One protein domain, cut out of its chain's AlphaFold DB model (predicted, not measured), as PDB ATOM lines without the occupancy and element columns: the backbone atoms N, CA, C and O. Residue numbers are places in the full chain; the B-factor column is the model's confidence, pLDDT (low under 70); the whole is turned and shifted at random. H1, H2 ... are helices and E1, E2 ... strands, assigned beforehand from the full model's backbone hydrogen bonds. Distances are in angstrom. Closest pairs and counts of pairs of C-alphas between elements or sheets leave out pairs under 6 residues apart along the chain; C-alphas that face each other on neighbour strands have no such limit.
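This is residues 610 to 741 of the 741 residues of the protein "AAA_5 domain-containing protein" of Streptococcus suis (UniProt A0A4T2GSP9). A small up-and-down bundle of four helices, H2, H3, H4 and H6, each running against the one before, has a long two-stranded hairpin, E1 and E2, reaching away from one end as an arm. Short H1 lies beside H2, and residues 616 to 636 make a long loop with no named element. The 132 printed residues hold H1 H2 H3 H4 H5 E1 E2 H6 in that order, mostly helix, with an antiparallel sheet E1 - E2. The whole is loose, radius of gyration of the C-alphas 17.4 A, spanning 63 by 35 by 22 A.

Find C-alpha 610 at (34.600, 0.948, -13.124), where H1 runs to 615. H2 is 637 to 646, H3 658 to 668, 15.4 A, H4 671 to 686, 22.6 A, and H5 688 to 691. E1 is 699 to 705, 18.8 A, and E2 711 to 718, 19.3 A. H6, 722 to 739, runs 26.3 A to C-alpha 739 at (61.552, 9.334, -8.523).

Begin at H2: its closest C-alphas to H3, Ala 640 and Ile 662, are 6.2 A apart, and this helical hairpin has a shallow tilt of 20 degrees. H2 touches H4 at Gln 641 and Leu 677, closest C-alphas 6.5 A. H4 touches H6 at Glu 685 and Lys 723, 5.1 A between closest C-alphas, opposite ways at a shallow 25 degrees. H5 touches H6 at residues 722 to 723 alone, closest C-alphas Ser 690 and Lys 723, 4.7 A. H1 is close to H2 but not clearly touching, closest C-alphas Ser 615 and Asn 646, 6.0 A. In hairpin E1 and E2, N 702 and O 715 are 2.9 A apart, within hydrogen-bond range. Every O i to N i+4 pair is within range in H1, H2, H3 and H4, and 12 of 14 in H6; H5 is too short for one.

The farthest C-alphas, Phe 708 and Tyr 741, are 63.4 A apart. The printed part has no cut; links H1 to H2 and H2 to H3 are long. Look for low pLDDT, under 70, at residues 737 to 741.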
ATOM      1  N   ILE A 610      33.730   1.944 -13.769       92.31
ATOM      2  CA  ILE A 610      34.600   0.948 -13.124       92.31
ATOM      3  C   ILE A 610      35.100   1.486 -11.783       92.31
ATOM      4  O   ILE A 610      35.024   0.771 -10.786       92.31
ATOM      5  N   LEU A 611      35.567   2.736 -11.740       94.06
ATOM      6  CA  LEU A 611      36.065   3.373 -10.525       94.06
ATOM      7  C   LEU A 611      34.987   3.412  -9.434       94.06
ATOM      8  O   LEU A 611      35.242   2.976  -8.309       94.06
ATOM      9  N   LEU A 612      33.768   3.841  -9.774       93.50
ATOM     10  CA  LEU A 612      32.645   3.865  -8.837       93.50
ATOM     11  C   LEU A 612      32.323   2.457  -8.314       93.50
ATOM     12  O   LEU A 612      32.228   2.252  -7.106       93.50
ATOM     13  N   LYS A 613      32.218   1.459  -9.198       91.38
ATOM     14  CA  LYS A 613      31.931   0.068  -8.810       91.38
ATOM     15  C   LYS A 613      33.026  -0.532  -7.935       91.38
ATOM     16  O   LYS A 613      32.733  -1.101  -6.887       91.38
ATOM     17  N   VAL A 614      34.289  -0.386  -8.333       90.56
ATOM     18  CA  VAL A 614      35.431  -0.893  -7.563       90.56
ATOM     19  C   VAL A 614      35.483  -0.221  -6.198       90.56
ATOM     20  O   VAL A 614      35.729  -0.924  -5.222       90.56
ATOM     21  N   SER A 615      35.168   1.077  -6.100       90.38
ATOM     22  CA  SER A 615      35.123   1.829  -4.835       90.38
ATOM     23  C   SER A 615      34.054   1.352  -3.837       90.38
ATOM     24  O   SER A 615      34.181   1.613  -2.643       90.38
ATOM     25  N   GLN A 616      33.084   0.546  -4.276       89.19
ATOM     26  CA  GLN A 616      32.066  -0.066  -3.412       89.19
ATOM     27  C   GLN A 616      32.459  -1.451  -2.870       89.19
ATOM     28  O   GLN A 616      31.735  -2.015  -2.052       89.19
ATOM     29  N   ASN A 617      33.572  -2.031  -3.329       89.00
ATOM     30  CA  ASN A 617      34.075  -3.288  -2.776       89.00
ATOM     31  C   ASN A 617      34.596  -3.097  -1.342       89.00
ATOM     32  O   ASN A 617      35.237  -2.099  -1.031       89.00
ATOM     33  N   THR A 618      34.402  -4.097  -0.492       86.00
ATOM     34  CA  THR A 618      35.082  -4.197   0.810       86.00
ATOM     35  C   THR A 618      36.013  -5.403   0.808       86.00
ATOM     36  O   THR A 618      35.965  -6.233  -0.109       86.00
ATOM     37  N   SER A 619      36.873  -5.537   1.821       81.38
ATOM     38  CA  SER A 619      37.717  -6.734   1.944       81.38
ATOM     39  C   SER A 619      36.882  -8.000   2.168       81.38
ATOM     40  O   SER A 619      37.264  -9.068   1.687       81.38
ATOM     41  N   PHE A 620      35.706  -7.859   2.789       76.81
ATOM     42  CA  PHE A 620      34.718  -8.923   2.975       76.81
ATOM     43  C   PHE A 620      33.843  -9.183   1.731       76.81
ATOM     44  O   PHE A 620      33.505 -10.330   1.441       76.81
ATOM     45  N   ASN A 621      33.476  -8.145   0.967       76.75
ATOM     46  CA  ASN A 621      32.538  -8.238  -0.158       76.75
ATOM     47  C   ASN A 621      33.113  -7.624  -1.450       76.75
ATOM     48  O   ASN A 621      32.934  -6.439  -1.741       76.75
ATOM     49  N   LYS A 622      33.766  -8.461  -2.266       79.19
ATOM     50  CA  LYS A 622      34.305  -8.105  -3.595       79.19
ATOM     51  C   LYS A 622      33.259  -8.296  -4.693       79.19
ATOM     52  O   LYS A 622      33.413  -9.118  -5.593       79.19
ATOM     53  N   LYS A 623      32.158  -7.556  -4.583       80.62
ATOM     54  CA  LYS A 623      30.993  -7.666  -5.470       80.62
ATOM     55  C   LYS A 623      31.314  -7.355  -6.938       80.62
ATOM     56  O   LYS A 623      30.684  -7.917  -7.835       80.62
ATOM     57  N   TYR A 624      32.264  -6.461  -7.192       83.31
ATOM     58  CA  TYR A 624      32.584  -5.966  -8.526       83.31
ATOM     59  C   TYR A 624      33.971  -6.428  -8.974       83.31
ATOM     60  O   TYR A 624      34.965  -6.208  -8.284       83.31
ATOM     61  N   ASN A 625      34.031  -7.052 -10.153       76.19
ATOM     62  CA  ASN A 625      35.276  -7.529 -10.747       76.19
ATOM     63  C   ASN A 625      35.950  -6.422 -11.556       76.19
ATOM     64  O   ASN A 625      35.355  -5.904 -12.503       76.19
ATOM     65  N   ASP A 626      37.212  -6.148 -11.240       76.94
ATOM     66  CA  ASP A 626      38.074  -5.324 -12.073       76.94
ATOM     67  C   ASP A 626      38.592  -6.133 -13.276       76.94
ATOM     68  O   ASP A 626      39.087  -7.254 -13.139       76.94
ATOM     69  N   LYS A 627      38.447  -5.582 -14.482       74.12
ATOM     70  CA  LYS A 627      38.970  -6.151 -15.729       74.12
ATOM     71  C   LYS A 627      39.547  -5.015 -16.565       74.12
ATOM     72  O   LYS A 627      38.948  -3.947 -16.653       74.12
ATOM     73  N   LYS A 628      40.667  -5.274 -17.242       75.12
ATOM     74  CA  LYS A 628      41.276  -4.334 -18.192       75.12
ATOM     75  C   LYS A 628      40.396  -4.212 -19.436       75.12
ATOM     76  O   LYS A 628      40.446  -5.062 -20.323       75.12
ATOM     77  N   ILE A 629      39.548  -3.192 -19.453       73.12
ATOM     78  CA  ILE A 629      38.495  -2.992 -20.455       73.12
ATOM     79  C   ILE A 629      38.756  -1.726 -21.279       73.12
ATOM     80  O   ILE A 629      38.403  -1.685 -22.455       73.12
ATOM     81  N   VAL A 630      39.389  -0.716 -20.684       83.75
ATOM     82  CA  VAL A 630      39.460   0.652 -21.213       83.75
ATOM     83  C   VAL A 630      40.897   0.997 -21.604       83.75
ATOM     84  O   VAL A 630      41.832   0.599 -20.901       83.75
ATOM     85  N   LYS A 631      41.092   1.718 -22.716       78.81
ATOM     86  CA  LYS A 631      42.434   2.084 -23.205       78.81
ATOM     87  C   LYS A 631      42.705   3.586 -23.216       78.81
ATOM     88  O   LYS A 631      43.846   3.960 -22.965       78.81
ATOM     89  N   GLU A 632      41.701   4.421 -23.470       85.06
ATOM     90  CA  GLU A 632      41.889   5.870 -23.650       85.06
ATOM     91  C   GLU A 632      41.039   6.681 -22.661       85.06
ATOM     92  O   GLU A 632      39.836   6.842 -22.837       85.06
ATOM     93  N   PHE A 633      41.661   7.206 -21.604       89.00
ATOM     94  CA  PHE A 633      41.013   8.081 -20.622       89.00
ATOM     95  C   PHE A 633      42.027   9.067 -20.028       89.00
ATOM     96  O   PHE A 633      43.236   8.836 -20.081       89.00
ATOM     97  N   THR A 634      41.533  10.169 -19.465       89.81
ATOM     98  CA  THR A 634      42.340  11.188 -18.783       89.81
ATOM     99  C   THR A 634      42.057  11.147 -17.286       89.81
ATOM    100  O   THR A 634      40.904  11.142 -16.853       89.81
ATOM    101  N   LEU A 635      43.117  11.133 -16.477       91.06
ATOM    102  CA  LEU A 635      43.005  11.275 -15.029       91.06
ATOM    103  C   LEU A 635      43.028  12.758 -14.663       91.06
ATOM    104  O   LEU A 635      44.037  13.435 -14.844       91.06
ATOM    105  N   TYR A 636      41.910  13.241 -14.130       91.69
ATOM    106  CA  TYR A 636      41.804  14.584 -13.553       91.69
ATOM    107  C   TYR A 636      42.037  14.564 -12.034       91.69
ATOM    108  O   TYR A 636      42.051  13.497 -11.414       91.69
ATOM    109  N   ILE A 637      42.187  15.738 -11.413       90.25
ATOM    110  CA  ILE A 637      42.418  15.843  -9.963       90.25
ATOM    111  C   ILE A 637      41.263  15.239  -9.150       90.25
ATOM    112  O   ILE A 637      41.508  14.603  -8.130       90.25
ATOM    113  N   GLU A 638      40.026  15.356  -9.633       92.94
ATOM    114  CA  GLU A 638      38.823  14.780  -9.027       92.94
ATOM    115  C   GLU A 638      38.916  13.244  -8.974       92.94
ATOM    116  O   GLU A 638      38.573  12.635  -7.962       92.94
ATOM    117  N   HIS A 639      39.475  12.614 -10.016       94.62
ATOM    118  CA  HIS A 639      39.750  11.175 -10.019       94.62
ATOM    119  C   HIS A 639      40.822  10.811  -8.997       94.62
ATOM    120  O   HIS A 639      40.639   9.875  -8.223       94.62
ATOM    121  N   ALA A 640      41.937  11.545  -8.985       93.25
ATOM    122  CA  ALA A 640      43.048  11.270  -8.082       93.25
ATOM    123  C   ALA A 640      42.624  11.388  -6.610       93.25
ATOM    124  O   ALA A 640      42.919  10.506  -5.804       93.25
ATOM    125  N   GLN A 641      41.865  12.431  -6.268       93.38
ATOM    126  CA  GLN A 641      41.296  12.603  -4.934       93.38
ATOM    127  C   GLN A 641      40.324  11.475  -4.578       93.38
ATOM    128  O   GLN A 641      40.432  10.902  -3.494       93.38
ATOM    129  N   TYR A 642      39.424  11.106  -5.497       95.06
ATOM    130  CA  TYR A 642      38.477  10.016  -5.269       95.06
ATOM    131  C   TYR A 642      39.182   8.674  -5.035       95.06
ATOM    132  O   TYR A 642      38.812   7.936  -4.120       95.06
ATOM    133  N   ILE A 643      40.219   8.374  -5.824       95.12
ATOM    134  CA  ILE A 643      41.047   7.170  -5.683       95.12
ATOM    135  C   ILE A 643      41.687   7.135  -4.297       95.12
ATOM    136  O   ILE A 643      41.511   6.163  -3.568       95.12
ATOM    137  N   VAL A 644      42.388   8.198  -3.902       93.81
ATOM    138  CA  VAL A 644      43.115   8.216  -2.628       93.81
ATOM    139  C   VAL A 644      42.168   8.182  -1.426       93.81
ATOM    140  O   VAL A 644      42.457   7.542  -0.411       93.81
ATOM    141  N   LYS A 645      41.005   8.827  -1.536       92.50
ATOM    142  CA  LYS A 645      39.996   8.799  -0.480       92.50
ATOM    143  C   LYS A 645      39.416   7.397  -0.286       92.50
ATOM    144  O   LYS A 645      39.275   6.956   0.859       92.50
ATOM    145  N   ASN A 646      39.068   6.713  -1.378       92.25
ATOM    146  CA  ASN A 646      38.184   5.545  -1.336       92.25
ATOM    147  C   ASN A 646      38.865   4.193  -1.570       92.25
ATOM    148  O   ASN A 646      38.235   3.180  -1.285       92.25
ATOM    149  N   LEU A 647      40.103   4.144  -2.067       93.38
ATOM    150  CA  LEU A 647      40.787   2.899  -2.437       93.38
ATOM    151  C   LEU A 647      42.086   2.679  -1.660       93.38
ATOM    152  O   LEU A 647      42.725   3.625  -1.196       93.38
ATOM    153  N   GLU A 648      42.497   1.417  -1.558       92.12
ATOM    154  CA  GLU A 648      43.829   1.027  -1.097       92.12
ATOM    155  C   GLU A 648      44.866   1.194  -2.209       92.12
ATOM    156  O   GLU A 648      44.561   1.090  -3.397       92.12
ATOM    157  N   THR A 649      46.132   1.380  -1.837       91.38
ATOM    158  CA  THR A 649      47.233   1.533  -2.810       91.38
ATOM    159  C   THR A 649      47.389   0.321  -3.740       91.38
ATOM    160  O   THR A 649      47.840   0.465  -4.879       91.38
ATOM    161  N   THR A 650      46.992  -0.862  -3.263       89.06
ATOM    162  CA  THR A 650      47.036  -2.145  -3.977       89.06
ATOM    163  C   THR A 650      45.760  -2.479  -4.742       89.06
ATOM    164  O   THR A 650      45.764  -3.451  -5.498       89.06
ATOM    165  N   ASP A 651      44.670  -1.730  -4.543       90.19
ATOM    166  CA  ASP A 651      43.434  -1.957  -5.296       90.19
ATOM    167  C   ASP A 651      43.694  -1.751  -6.786       90.19
ATOM    168  O   ASP A 651      44.502  -0.907  -7.173       90.19
ATOM    169  N   THR A 652      43.017  -2.517  -7.637       90.25
ATOM    170  CA  THR A 652      43.158  -2.386  -9.088       90.25
ATOM    171  C   THR A 652      41.918  -1.744  -9.697       90.25
ATOM    172  O   THR A 652      40.785  -2.064  -9.333       90.25
ATOM    173  N   ILE A 653      42.144  -0.819 -10.627       91.19
ATOM    174  CA  ILE A 653      41.120  -0.150 -11.426       91.19
ATOM    175  C   ILE A 653      41.529  -0.310 -12.883       91.19
ATOM    176  O   ILE A 653      42.642   0.058 -13.268       91.19
ATOM    177  N   ASN A 654      40.648  -0.855 -13.713       89.81
ATOM    178  CA  ASN A 654      40.941  -1.162 -15.108       89.81
ATOM    179  C   ASN A 654      42.207  -2.042 -15.275       89.81
ATOM    180  O   ASN A 654      42.967  -1.906 -16.237       89.81
ATOM    181  N   GLY A 655      42.457  -2.949 -14.325       86.50
ATOM    182  CA  GLY A 655      43.606  -3.857 -14.306       86.50
ATOM    183  C   GLY A 655      44.961  -3.211 -13.991       86.50
ATOM    184  O   GLY A 655      45.988  -3.844 -14.230       86.50
ATOM    185  N   ILE A 656      44.978  -1.971 -13.495       90.19
ATOM    186  CA  ILE A 656      46.175  -1.221 -13.080       90.19
ATOM    187  C   ILE A 656      46.017  -0.846 -11.603       90.19
ATOM    188  O   ILE A 656      44.907  -0.540 -11.167       90.19
ATOM    189  N   SER A 657      47.100  -0.885 -10.822       91.81
ATOM    190  CA  SER A 657      47.021  -0.549  -9.393       91.81
ATOM    191  C   SER A 657      46.658   0.925  -9.172       91.81
ATOM    192  O   SER A 657      47.057   1.801  -9.938       91.81
ATOM    193  N   ALA A 658      45.931   1.225  -8.097       92.50
ATOM    194  CA  ALA A 658      45.569   2.584  -7.716       92.50
ATOM    195  C   ALA A 658      46.824   3.452  -7.534       92.50
ATOM    196  O   ALA A 658      46.863   4.584  -8.012       92.50
ATOM    197  N   LYS A 659      47.882   2.904  -6.913       93.50
ATOM    198  CA  LYS A 659      49.194   3.563  -6.811       93.50
ATOM    199  C   LYS A 659      49.746   3.964  -8.181       93.50
ATOM    200  O   LYS A 659      50.270   5.065  -8.332       93.50
ATOM    201  N   GLU A 660      49.655   3.079  -9.165       90.56
ATOM    202  CA  GLU A 660      50.163   3.326 -10.514       90.56
ATOM    203  C   GLU A 660      49.322   4.369 -11.259       90.56
ATOM    204  O   GLU A 660      49.898   5.241 -11.901       90.56
ATOM    205  N   HIS A 661      47.994   4.385 -11.089       91.81
ATOM    206  CA  HIS A 661      47.149   5.480 -11.595       91.81
ATOM    207  C   HIS A 661      47.546   6.836 -11.017       91.81
ATOM    208  O   HIS A 661      47.649   7.810 -11.759       91.81
ATOM    209  N   ILE A 662      47.822   6.908  -9.711       92.25
ATOM    210  CA  ILE A 662      48.322   8.142  -9.096       92.25
ATOM    211  C   ILE A 662      49.700   8.504  -9.656       92.25
ATOM    212  O   ILE A 662      49.917   9.657  -9.996       92.25
ATOM    213  N   SER A 663      50.609   7.546  -9.850       88.50
ATOM    214  CA  SER A 663      51.902   7.820 -10.495       88.50
ATOM    215  C   SER A 663      51.741   8.383 -11.919       88.50
ATOM    216  O   SER A 663      52.341   9.404 -12.256       88.50
ATOM    217  N   ILE A 664      50.856   7.798 -12.737       88.06
ATOM    218  CA  ILE A 664      50.539   8.285 -14.090       88.06
ATOM    219  C   ILE A 664      49.966   9.705 -14.045       88.06
ATOM    220  O   ILE A 664      50.394  10.564 -14.821       88.06
ATOM    221  N   PHE A 665      49.026   9.967 -13.132       90.44
ATOM    222  CA  PHE A 665      48.464  11.301 -12.919       90.44
ATOM    223  C   PHE A 665      49.568  12.317 -12.608       90.44
ATOM    224  O   PHE A 665      49.594  13.395 -13.191       90.44
ATOM    225  N   MET A 666      50.515  11.957 -11.750       84.81
ATOM    226  CA  MET A 666      51.578  12.852 -11.291       84.81
ATOM    227  C   MET A 666      52.606  13.144 -12.378       84.81
ATOM    228  O   MET A 666      52.998  14.290 -12.542       84.81
ATOM    229  N   ASN A 667      52.973  12.140 -13.176       83.31
ATOM    230  CA  ASN A 667      53.871  12.321 -14.319       83.31
ATOM    231  C   ASN A 667      53.248  13.178 -15.432       83.31
ATOM    232  O   ASN A 667      53.966  13.786 -16.224       83.31
ATOM    233  N   SER A 668      51.916  13.209 -15.502       82.56
ATOM    234  CA  SER A 668      51.169  13.940 -16.531       82.56
ATOM    235  C   SER A 668      50.774  15.361 -16.104       82.56
ATOM    236  O   SER A 668      50.327  16.135 -16.947       82.56
ATOM    237  N   ASN A 669      50.919  15.716 -14.821       80.75
ATOM    238  CA  ASN A 669      50.474  16.991 -14.248       80.75
ATOM    239  C   ASN A 669      51.618  17.730 -13.526       80.75
ATOM    240  O   ASN A 669      52.668  17.168 -13.234       80.75
ATOM    241  N   GLY A 670      51.447  19.028 -13.265       77.38
ATOM    242  CA  GLY A 670      52.497  19.868 -12.690       77.38
ATOM    243  C   GLY A 670      52.620  19.780 -11.163       77.38
ATOM    244  O   GLY A 670      51.795  19.204 -10.454       77.38
ATOM    245  N   TYR A 671      53.635  20.466 -10.620       77.88
ATOM    246  CA  TYR A 671      53.869  20.583  -9.168       77.88
ATOM    247  C   TYR A 671      52.679  21.195  -8.399       77.88
ATOM    248  O   TYR A 671      52.511  20.983  -7.197       77.88
ATOM    249  N   ARG A 672      51.827  21.964  -9.083       80.50
ATOM    250  CA  ARG A 672      50.643  22.581  -8.482       80.50
ATOM    251  C   ARG A 672      49.585  21.534  -8.129       80.50
ATOM    252  O   ARG A 672      49.041  21.567  -7.029       80.50
ATOM    253  N   GLU A 673      49.294  20.619  -9.047       82.19
ATOM    254  CA  GLU A 673      48.341  19.521  -8.865       82.19
ATOM    255  C   GLU A 673      48.861  18.520  -7.828       82.19
ATOM    256  O   GLU A 673      48.094  18.057  -6.982       82.19
ATOM    257  N   PHE A 674      50.180  18.295  -7.817       83.06
ATOM    258  CA  PHE A 674      50.875  17.543  -6.772       83.06
ATOM    259  C   PHE A 674      50.579  18.107  -5.374       83.06
ATOM    260  O   PHE A 674      50.136  17.379  -4.482       83.06
ATOM    261  N   GLY A 675      50.804  19.414  -5.184       84.25
ATOM    262  CA  GLY A 675      50.581  20.084  -3.900       84.25
ATOM    263  C   GLY A 675      49.136  19.943  -3.425       84.25
ATOM    264  O   GLY A 675      48.902  19.549  -2.287       84.25
ATOM    265  N   LYS A 676      48.169  20.150  -4.330       86.75
ATOM    266  CA  LYS A 676      46.736  19.993  -4.030       86.75
ATOM    267  C   LYS A 676      46.384  18.586  -3.545       86.75
ATOM    268  O   LYS A 676      45.643  18.450  -2.576       86.75
ATOM    269  N   LEU A 677      46.893  17.544  -4.209       89.31
ATOM    270  CA  LEU A 677      46.602  16.161  -3.825       89.31
ATOM    271  C   LEU A 677      47.266  15.791  -2.493       89.31
ATOM    272  O   LEU A 677      46.648  15.128  -1.664       89.31
ATOM    273  N   ARG A 678      48.499  16.247  -2.247       88.81
ATOM    274  CA  ARG A 678      49.177  16.032  -0.962       88.81
ATOM    275  C   ARG A 678      48.416  16.693   0.184       88.81
ATOM    276  O   ARG A 678      48.141  16.039   1.187       88.81
ATOM    277  N   ASP A 679      48.062  17.964   0.029       88.50
ATOM    278  CA  ASP A 679      47.357  18.717   1.064       88.50
ATOM    279  C   ASP A 679      45.976  18.084   1.346       88.50
ATOM    280  O   ASP A 679      45.558  17.980   2.499       88.50
ATOM    281  N   TYR A 680      45.309  17.551   0.314       90.38
ATOM    282  CA  TYR A 680      44.076  16.769   0.449       90.38
ATOM    283  C   TYR A 680      44.257  15.505   1.310       90.38
ATOM    284  O   TYR A 680      43.456  15.250   2.210       90.38
ATOM    285  N   ILE A 681      45.330  14.739   1.090       91.69
ATOM    286  CA  ILE A 681      45.646  13.534   1.878       91.69
ATOM    287  C   ILE A 681      45.920  13.882   3.339       91.69
ATOM    288  O   ILE A 681      45.416  13.209   4.237       91.69
ATOM    289  N   GLU A 682      46.687  14.945   3.591       90.25
ATOM    290  CA  GLU A 682      46.956  15.396   4.959       90.25
ATOM    291  C   GLU A 682      45.677  15.823   5.685       90.25
ATOM    292  O   GLU A 682      45.525  15.556   6.879       90.25
ATOM    293  N   ASN A 683      44.743  16.456   4.974       90.12
ATOM    294  CA  ASN A 683      43.447  16.826   5.533       90.12
ATOM    295  C   ASN A 683      42.590  15.592   5.846       90.12
ATOM    296  O   ASN A 683      41.984  15.539   6.915       90.12
ATOM    297  N   LEU A 684      42.584  14.580   4.971       90.25
ATOM    298  CA  LEU A 684      41.911  13.304   5.229       90.25
ATOM    299  C   LEU A 684      42.488  12.585   6.455       90.25
ATOM    300  O   LEU A 684      41.729  12.101   7.288       90.25
ATOM    301  N   GLU A 685      43.813  12.561   6.611       89.81
ATOM    302  CA  GLU A 685      44.496  11.950   7.761       89.81
ATOM    303  C   GLU A 685      44.192  12.677   9.086       89.81
ATOM    304  O   GLU A 685      44.131  12.055  10.148       89.81
ATOM    305  N   ARG A 686      44.006  14.004   9.041       88.06
ATOM    306  CA  ARG A 686      43.686  14.836  10.216       88.06
ATOM    307  C   ARG A 686      42.194  14.881  10.548       88.06
ATOM    308  O   ARG A 686      41.848  15.293  11.655       88.06
ATOM    309  N   ASN A 687      41.317  14.491   9.624       86.31
ATOM    310  CA  ASN A 687      39.870  14.521   9.826       86.31
ATOM    311  C   ASN A 687      39.474  13.584  10.991       86.31
ATOM    312  O   ASN A 687      39.955  12.451  11.027       86.31
ATOM    313  N   PRO A 688      38.601  13.995  11.935       84.50
ATOM    314  CA  PRO A 688      38.111  13.123  13.010       84.50
ATOM    315  C   PRO A 688      37.558  11.773  12.526       84.50
ATOM    316  O   PRO A 688      37.748  10.755  13.198       84.50
ATOM    317  N   ASP A 689      36.944  11.757  11.341       84.69
ATOM    318  CA  ASP A 689      36.400  10.556  10.706       84.69
ATOM    319  C   ASP A 689      37.473   9.557  10.258       84.69
ATOM    320  O   ASP A 689      37.157   8.394  10.016       84.69
ATOM    321  N   SER A 690      38.746   9.954  10.201       84.81
ATOM    322  CA  SER A 690      39.858   9.056   9.863       84.81
ATOM    323  C   SER A 690      40.063   7.925  10.881       84.81
ATOM    324  O   SER A 690      40.666   6.905  10.557       84.81
ATOM    325  N   ASN A 691      39.524   8.059  12.098       87.56
ATOM    326  CA  ASN A 691      39.553   6.996  13.105       87.56
ATOM    327  C   ASN A 691      38.514   5.890  12.848       87.56
ATOM    328  O   ASN A 691      38.503   4.893  13.568       87.56
ATOM    329  N   LYS A 692      37.626   6.053  11.853       90.69
ATOM    330  CA  LYS A 692      36.684   5.003  11.446       90.69
ATOM    331  C   LYS A 692      37.440   3.784  10.905       90.69
ATOM    332  O   LYS A 692      38.565   3.894  10.406       90.69
ATOM    333  N   LEU A 693      36.795   2.623  11.005       89.38
ATOM    334  CA  LEU A 693      37.326   1.349  10.523       89.38
ATOM    335  C   LEU A 693      37.561   1.397   9.008       89.38
ATOM    336  O   LEU A 693      36.739   1.907   8.245       89.38
ATOM    337  N   ASN A 694      38.689   0.848   8.568       90.56
ATOM    338  CA  ASN A 694      38.984   0.666   7.159       90.56
ATOM    339  C   ASN A 694      38.371  -0.644   6.655       90.56
ATOM    340  O   ASN A 694      39.007  -1.695   6.701       90.56
ATOM    341  N   GLU A 695      37.169  -0.561   6.090       87.12
ATOM    342  CA  GLU A 695      36.444  -1.726   5.559       87.12
ATOM    343  C   GLU A 695      37.119  -2.406   4.347       87.12
ATOM    344  O   GLU A 695      36.694  -3.470   3.893       87.12
ATOM    345  N   ARG A 696      38.175  -1.800   3.793       87.19
ATOM    346  CA  ARG A 696      39.005  -2.377   2.722       87.19
ATOM    347  C   ARG A 696      40.286  -3.019   3.228       87.19
ATOM    348  O   ARG A 696      40.918  -3.773   2.491       87.19
ATOM    349  N   GLY A 697      40.661  -2.717   4.465       81.88
ATOM    350  CA  GLY A 697      41.860  -3.235   5.094       81.88
ATOM    351  C   GLY A 697      41.712  -4.687   5.532       81.88
ATOM    352  O   GLY A 697      40.677  -5.336   5.339       81.88
ATOM    353  N   GLU A 698      42.775  -5.202   6.143       82.94
ATOM    354  CA  GLU A 698      42.770  -6.535   6.736       82.94
ATOM    355  C   GLU A 698      41.705  -6.650   7.831       82.94
ATOM    356  O   GLU A 698      41.558  -5.752   8.663       82.94
ATOM    357  N   TYR A 699      41.003  -7.781   7.857       84.44
ATOM    358  CA  TYR A 699      39.996  -8.091   8.867       84.44
ATOM    359  C   TYR A 699      40.162  -9.514   9.397       84.44
ATOM    360  O   TYR A 699      40.776 -10.373   8.756       84.44
ATOM    361  N   ILE A 700      39.596  -9.764  10.573       84.56
ATOM    362  CA  ILE A 700      39.337 -11.104  11.109       84.56
ATOM    363  C   ILE A 700      37.833 -11.271  11.317       84.56
ATOM    364  O   ILE A 700      37.107 -10.290  11.416       84.56
ATOM    365  N   ILE A 701      37.345 -12.508  11.323       83.56
ATOM    366  CA  ILE A 701      35.940 -12.780  11.637       83.56
ATOM    367  C   ILE A 701      35.853 -13.002  13.142       83.56
ATOM    368  O   ILE A 701      36.414 -13.978  13.645       83.56
ATOM    369  N   GLU A 702      35.163 -12.105  13.837       80.19
ATOM    370  CA  GLU A 702      34.784 -12.305  15.227       80.19
ATOM    371  C   GLU A 702      33.422 -12.988  15.289       80.19
ATOM    372  O   GLU A 702      32.501 -12.667  14.534       80.19
ATOM    373  N   ASN A 703      33.323 -13.977  16.173       85.50
ATOM    374  CA  ASN A 703      32.095 -14.708  16.430       85.50
ATOM    375  C   ASN A 703      31.592 -14.317  17.817       85.50
ATOM    376  O   ASN A 703      32.308 -14.479  18.806       85.50
ATOM    377  N   GLU A 704      30.356 -13.854  17.893       80.69
ATOM    378  CA  GLU A 704      29.600 -13.818  19.136       80.69
ATOM    379  C   GLU A 704      29.066 -15.214  19.426       80.69
ATOM    380  O   GLU A 704      28.526 -15.874  18.538       80.69
ATOM    381  N   TYR A 705      29.224 -15.660  20.668       83.50
ATOM    382  CA  TYR A 705      28.760 -16.961  21.130       83.50
ATOM    383  C   TYR A 705      27.624 -16.768  22.135       83.50
ATOM    384  O   TYR A 705      27.732 -15.925  23.026       83.50
ATOM    385  N   ASN A 706      26.562 -17.564  22.018       78.25
ATOM    386  CA  ASN A 706      25.464 -17.563  22.983       78.25
ATOM    387  C   ASN A 706      25.879 -18.225  24.316       78.25
ATOM    388  O   ASN A 706      26.962 -18.804  24.441       78.25
ATOM    389  N   GLU A 707      24.992 -18.206  25.320       74.00
ATOM    390  CA  GLU A 707      25.238 -18.802  26.652       74.00
ATOM    391  C   GLU A 707      25.543 -20.318  26.626       74.00
ATOM    392  O   GLU A 707      26.035 -20.864  27.615       74.00
ATOM    393  N   PHE A 708      25.286 -21.002  25.505       73.12
ATOM    394  CA  PHE A 708      25.562 -22.429  25.304       73.12
ATOM    395  C   PHE A 708      26.874 -22.697  24.549       73.12
ATOM    396  O   PHE A 708      27.264 -23.856  24.403       73.12
ATOM    397  N   GLY A 709      27.583 -21.647  24.118       70.81
ATOM    398  CA  GLY A 709      28.843 -21.747  23.380       70.81
ATOM    399  C   GLY A 709      28.686 -21.950  21.869       70.81
ATOM    400  O   GLY A 709      29.683 -22.230  21.202       70.81
ATOM    401  N   ASP A 710      27.479 -21.793  21.319       75.81
ATOM    402  CA  ASP A 710      27.240 -21.818  19.872       75.81
ATOM    403  C   ASP A 710      27.390 -20.414  19.273       75.81
ATOM    404  O   ASP A 710      27.049 -19.423  19.917       75.81
ATOM    405  N   ILE A 711      27.874 -20.320  18.029       78.75
ATOM    406  CA  ILE A 711      28.018 -19.042  17.313       78.75
ATOM    407  C   ILE A 711      26.626 -18.452  17.044       78.75
ATOM    408  O   ILE A 711      25.829 -19.041  16.315       78.75
ATOM    409  N   GLU A 712      26.355 -17.284  17.620       81.00
ATOM    410  CA  GLU A 712      25.114 -16.526  17.473       81.00
ATOM    411  C   GLU A 712      25.199 -15.529  16.311       81.00
ATOM    412  O   GLU A 712      24.306 -15.505  15.467       81.00
ATOM    413  N   ASN A 713      26.301 -14.776  16.209       75.44
ATOM    414  CA  ASN A 713      26.576 -13.865  15.095       75.44
ATOM    415  C   ASN A 713      28.052 -13.924  14.693       75.44
ATOM    416  O   ASN A 713      28.920 -14.134  15.534       75.44
ATOM    417  N   SER A 714      28.347 -13.667  13.419       77.75
ATOM    418  CA  SER A 714      29.714 -13.459  12.931       77.75
ATOM    419  C   SER A 714      29.809 -12.103  12.244       77.75
ATOM    420  O   SER A 714      29.000 -11.811  11.359       77.75
ATOM    421  N   TYR A 715      30.803 -11.293  12.598       81.38
ATOM    422  CA  TYR A 715      31.063 -10.005  11.952       81.38
ATOM    423  C   TYR A 715      32.557  -9.781  11.689       81.38
ATOM    424  O   TYR A 715      33.411 -10.335  12.380       81.38
ATOM    425  N   PRO A 716      32.897  -9.001  10.648       79.38
ATOM    426  CA  PRO A 716      34.276  -8.625  10.374       79.38
ATOM    427  C   PRO A 716      34.768  -7.562  11.372       79.38
ATOM    428  O   PRO A 716      34.167  -6.495  11.479       79.38
ATOM    429  N   ASP A 717      35.888  -7.836  12.043       82.06
ATOM    430  CA  ASP A 717      36.670  -6.871  12.823       82.06
ATOM    431  C   ASP A 717      37.888  -6.408  12.007       82.06
ATOM    432  O   ASP A 717      38.768  -7.201  11.649       82.06
ATOM    433  N   TYR A 718      37.907  -5.124  11.646       84.69
ATOM    434  CA  TYR A 718      38.905  -4.537  10.754       84.69
ATOM    435  C   TYR A 718      40.103  -4.008  11.548       84.69
ATOM    436  O   TYR A 718      39.973  -3.145  12.410       84.69
ATOM    437  N   LYS A 719      41.310  -4.458  11.190       84.00
ATOM    438  CA  LYS A 719      42.553  -4.176  11.934       84.00
ATOM    439  C   LYS A 719      43.177  -2.812  11.664       84.00
ATOM    440  O   LYS A 719      44.164  -2.455  12.301       84.00
ATOM    441  N   THR A 720      42.669  -2.089  10.675       87.31
ATOM    442  CA  THR A 720      43.231  -0.805  10.248       87.31
ATOM    443  C   THR A 720      42.151   0.261  10.243       87.31
ATOM    444  O   THR A 720      40.972  -0.024  10.030       87.31
ATOM    445  N   SER A 721      42.564   1.496  10.485       91.12
ATOM    446  CA  SER A 721      41.724   2.685  10.393       91.12
ATOM    447  C   SER A 721      41.873   3.360   9.028       91.12
ATOM    448  O   SER A 721      42.834   3.112   8.291       91.12
ATOM    449  N   LEU A 722      40.947   4.256   8.674       91.81
ATOM    450  CA  LEU A 722      41.103   5.111   7.488       91.81
ATOM    451  C   LEU A 722      42.385   5.957   7.568       91.81
ATOM    452  O   LEU A 722      43.044   6.190   6.557       91.81
ATOM    453  N   LYS A 723      42.788   6.363   8.775       92.50
ATOM    454  CA  LYS A 723      44.040   7.079   9.023       92.50
ATOM    455  C   LYS A 723      45.266   6.275   8.594       92.50
ATOM    456  O   LYS A 723      46.191   6.845   8.013       92.50
ATOM    457  N   ASP A 724      45.263   4.962   8.820       91.44
ATOM    458  CA  ASP A 724      46.345   4.081   8.373       91.44
ATOM    459  C   ASP A 724      46.416   4.031   6.841       91.44
ATOM    460  O   ASP A 724      47.506   4.146   6.276       91.44
ATOM    461  N   ARG A 725      45.264   3.962   6.157       93.12
ATOM    462  CA  ARG A 725      45.180   4.045   4.686       93.12
ATOM    463  C   ARG A 725      45.750   5.365   4.166       93.12
ATOM    464  O   ARG A 725      46.598   5.369   3.273       93.12
ATOM    465  N   TYR A 726      45.327   6.495   4.729       94.44
ATOM    466  CA  TYR A 726      45.808   7.811   4.292       94.44
ATOM    467  C   TYR A 726      47.302   8.003   4.579       94.44
ATOM    468  O   TYR A 726      48.020   8.556   3.748       94.44
ATOM    469  N   SER A 727      47.807   7.439   5.679       92.31
ATOM    470  CA  SER A 727      49.245   7.392   5.975       92.31
ATOM    471  C   SER A 727      50.030   6.584   4.935       92.31
ATOM    472  O   SER A 727      51.150   6.954   4.576       92.31
ATOM    473  N   GLN A 728      49.468   5.483   4.423       91.75
ATOM    474  CA  GLN A 728      50.081   4.720   3.332       91.75
ATOM    475  C   GLN A 728      50.107   5.523   2.029       91.75
ATOM    476  O   GLN A 728      51.148   5.579   1.374       91.75
ATOM    477  N   TRP A 729      49.010   6.197   1.684       93.69
ATOM    478  CA  TRP A 729      48.968   7.091   0.525       93.69
ATOM    479  C   TRP A 729      49.973   8.237   0.636       93.69
ATOM    480  O   TRP A 729      50.670   8.527  -0.333       93.69
ATOM    481  N   LYS A 730      50.132   8.830   1.822       90.81
ATOM    482  CA  LYS A 730      51.151   9.853   2.081       90.81
ATOM    483  C   LYS A 730      52.570   9.338   1.821       90.81
ATOM    484  O   LYS A 730      53.329   9.991   1.112       90.81
ATOM    485  N   LYS A 731      52.904   8.135   2.302       90.12
ATOM    486  CA  LYS A 731      54.202   7.492   2.017       90.12
ATOM    487  C   LYS A 731      54.402   7.240   0.524       90.12
ATOM    488  O   LYS A 731      55.484   7.487   0.003       90.12
ATOM    489  N   VAL A 732      53.365   6.775  -0.177       88.12
ATOM    490  CA  VAL A 732      53.410   6.592  -1.638       88.12
ATOM    491  C   VAL A 732      53.722   7.918  -2.335       88.12
ATOM    492  O   VAL A 732      54.609   7.961  -3.185       88.12
ATOM    493  N   MET A 733      53.064   9.004  -1.932       84.94
ATOM    494  CA  MET A 733      53.318  10.340  -2.475       84.94
ATOM    495  C   MET A 733      54.759  10.798  -2.229       84.94
ATOM    496  O   MET A 733      55.405  11.273  -3.156       84.94
ATOM    497  N   GLU A 734      55.286  10.609  -1.016       82.69
ATOM    498  CA  GLU A 734      56.675  10.943  -0.664       82.69
ATOM    499  C   GLU A 734      57.688  10.156  -1.506       82.69
ATOM    500  O   GLU A 734      58.663  10.735  -1.981       82.69
ATOM    501  N   THR A 735      57.436   8.866  -1.761       81.88
ATOM    502  CA  THR A 735      58.326   8.048  -2.604       81.88
ATOM    503  C   THR A 735      58.336   8.490  -4.065       81.88
ATOM    504  O   THR A 735      59.403   8.540  -4.674       81.88
ATOM    505  N   LEU A 736      57.178   8.875  -4.610       73.88
ATOM    506  CA  LEU A 736      57.049   9.313  -6.002       73.88
ATOM    507  C   LEU A 736      57.731  10.672  -6.248       73.88
ATOM    508  O   LEU A 736      58.274  10.890  -7.329       73.88
ATOM    509  N   ILE A 737      57.793  11.564  -5.248       65.88
ATOM    510  CA  ILE A 737      58.559  12.825  -5.343       65.88
ATOM    511  C   ILE A 737      60.029  12.545  -5.665       65.88
ATOM    512  O   ILE A 737      60.602  13.194  -6.531       65.88
ATOM    513  N   THR A 738      60.633  11.572  -4.984       55.75
ATOM    514  CA  THR A 738      62.045  11.207  -5.171       55.75
ATOM    515  C   THR A 738      62.357  10.557  -6.519       55.75
ATOM    516  O   THR A 738      63.519  10.536  -6.900       55.75
ATOM    517  N   GLU A 739      61.364  10.011  -7.226       52.25
ATOM    518  CA  GLU A 739      61.552   9.334  -8.523       52.25
ATOM    519  C   GLU A 739      61.320  10.258  -9.727       52.25
ATOM    520  O   GLU A 739      61.761   9.953 -10.833       52.25
ATOM    521  N   THR A 740      60.638  11.389  -9.521       51.09
ATOM    522  CA  THR A 740      60.285  12.338 -10.594       51.09
ATOM    523  C   THR A 740      61.286  13.503 -10.704       51.09
ATOM    524  O   THR A 740      61.146  14.346 -11.590       51.09
ATOM    525  N   TYR A 741      62.294  13.548  -9.819       41.16
ATOM    526  CA  TYR A 741      63.343  14.574  -9.742       41.16
ATOM    527  C   TYR A 741      64.751  13.999  -9.885       41.16
ATOM    528  O   TYR A 741      65.070  13.025  -9.168       41.16
TER     529      TYR A 741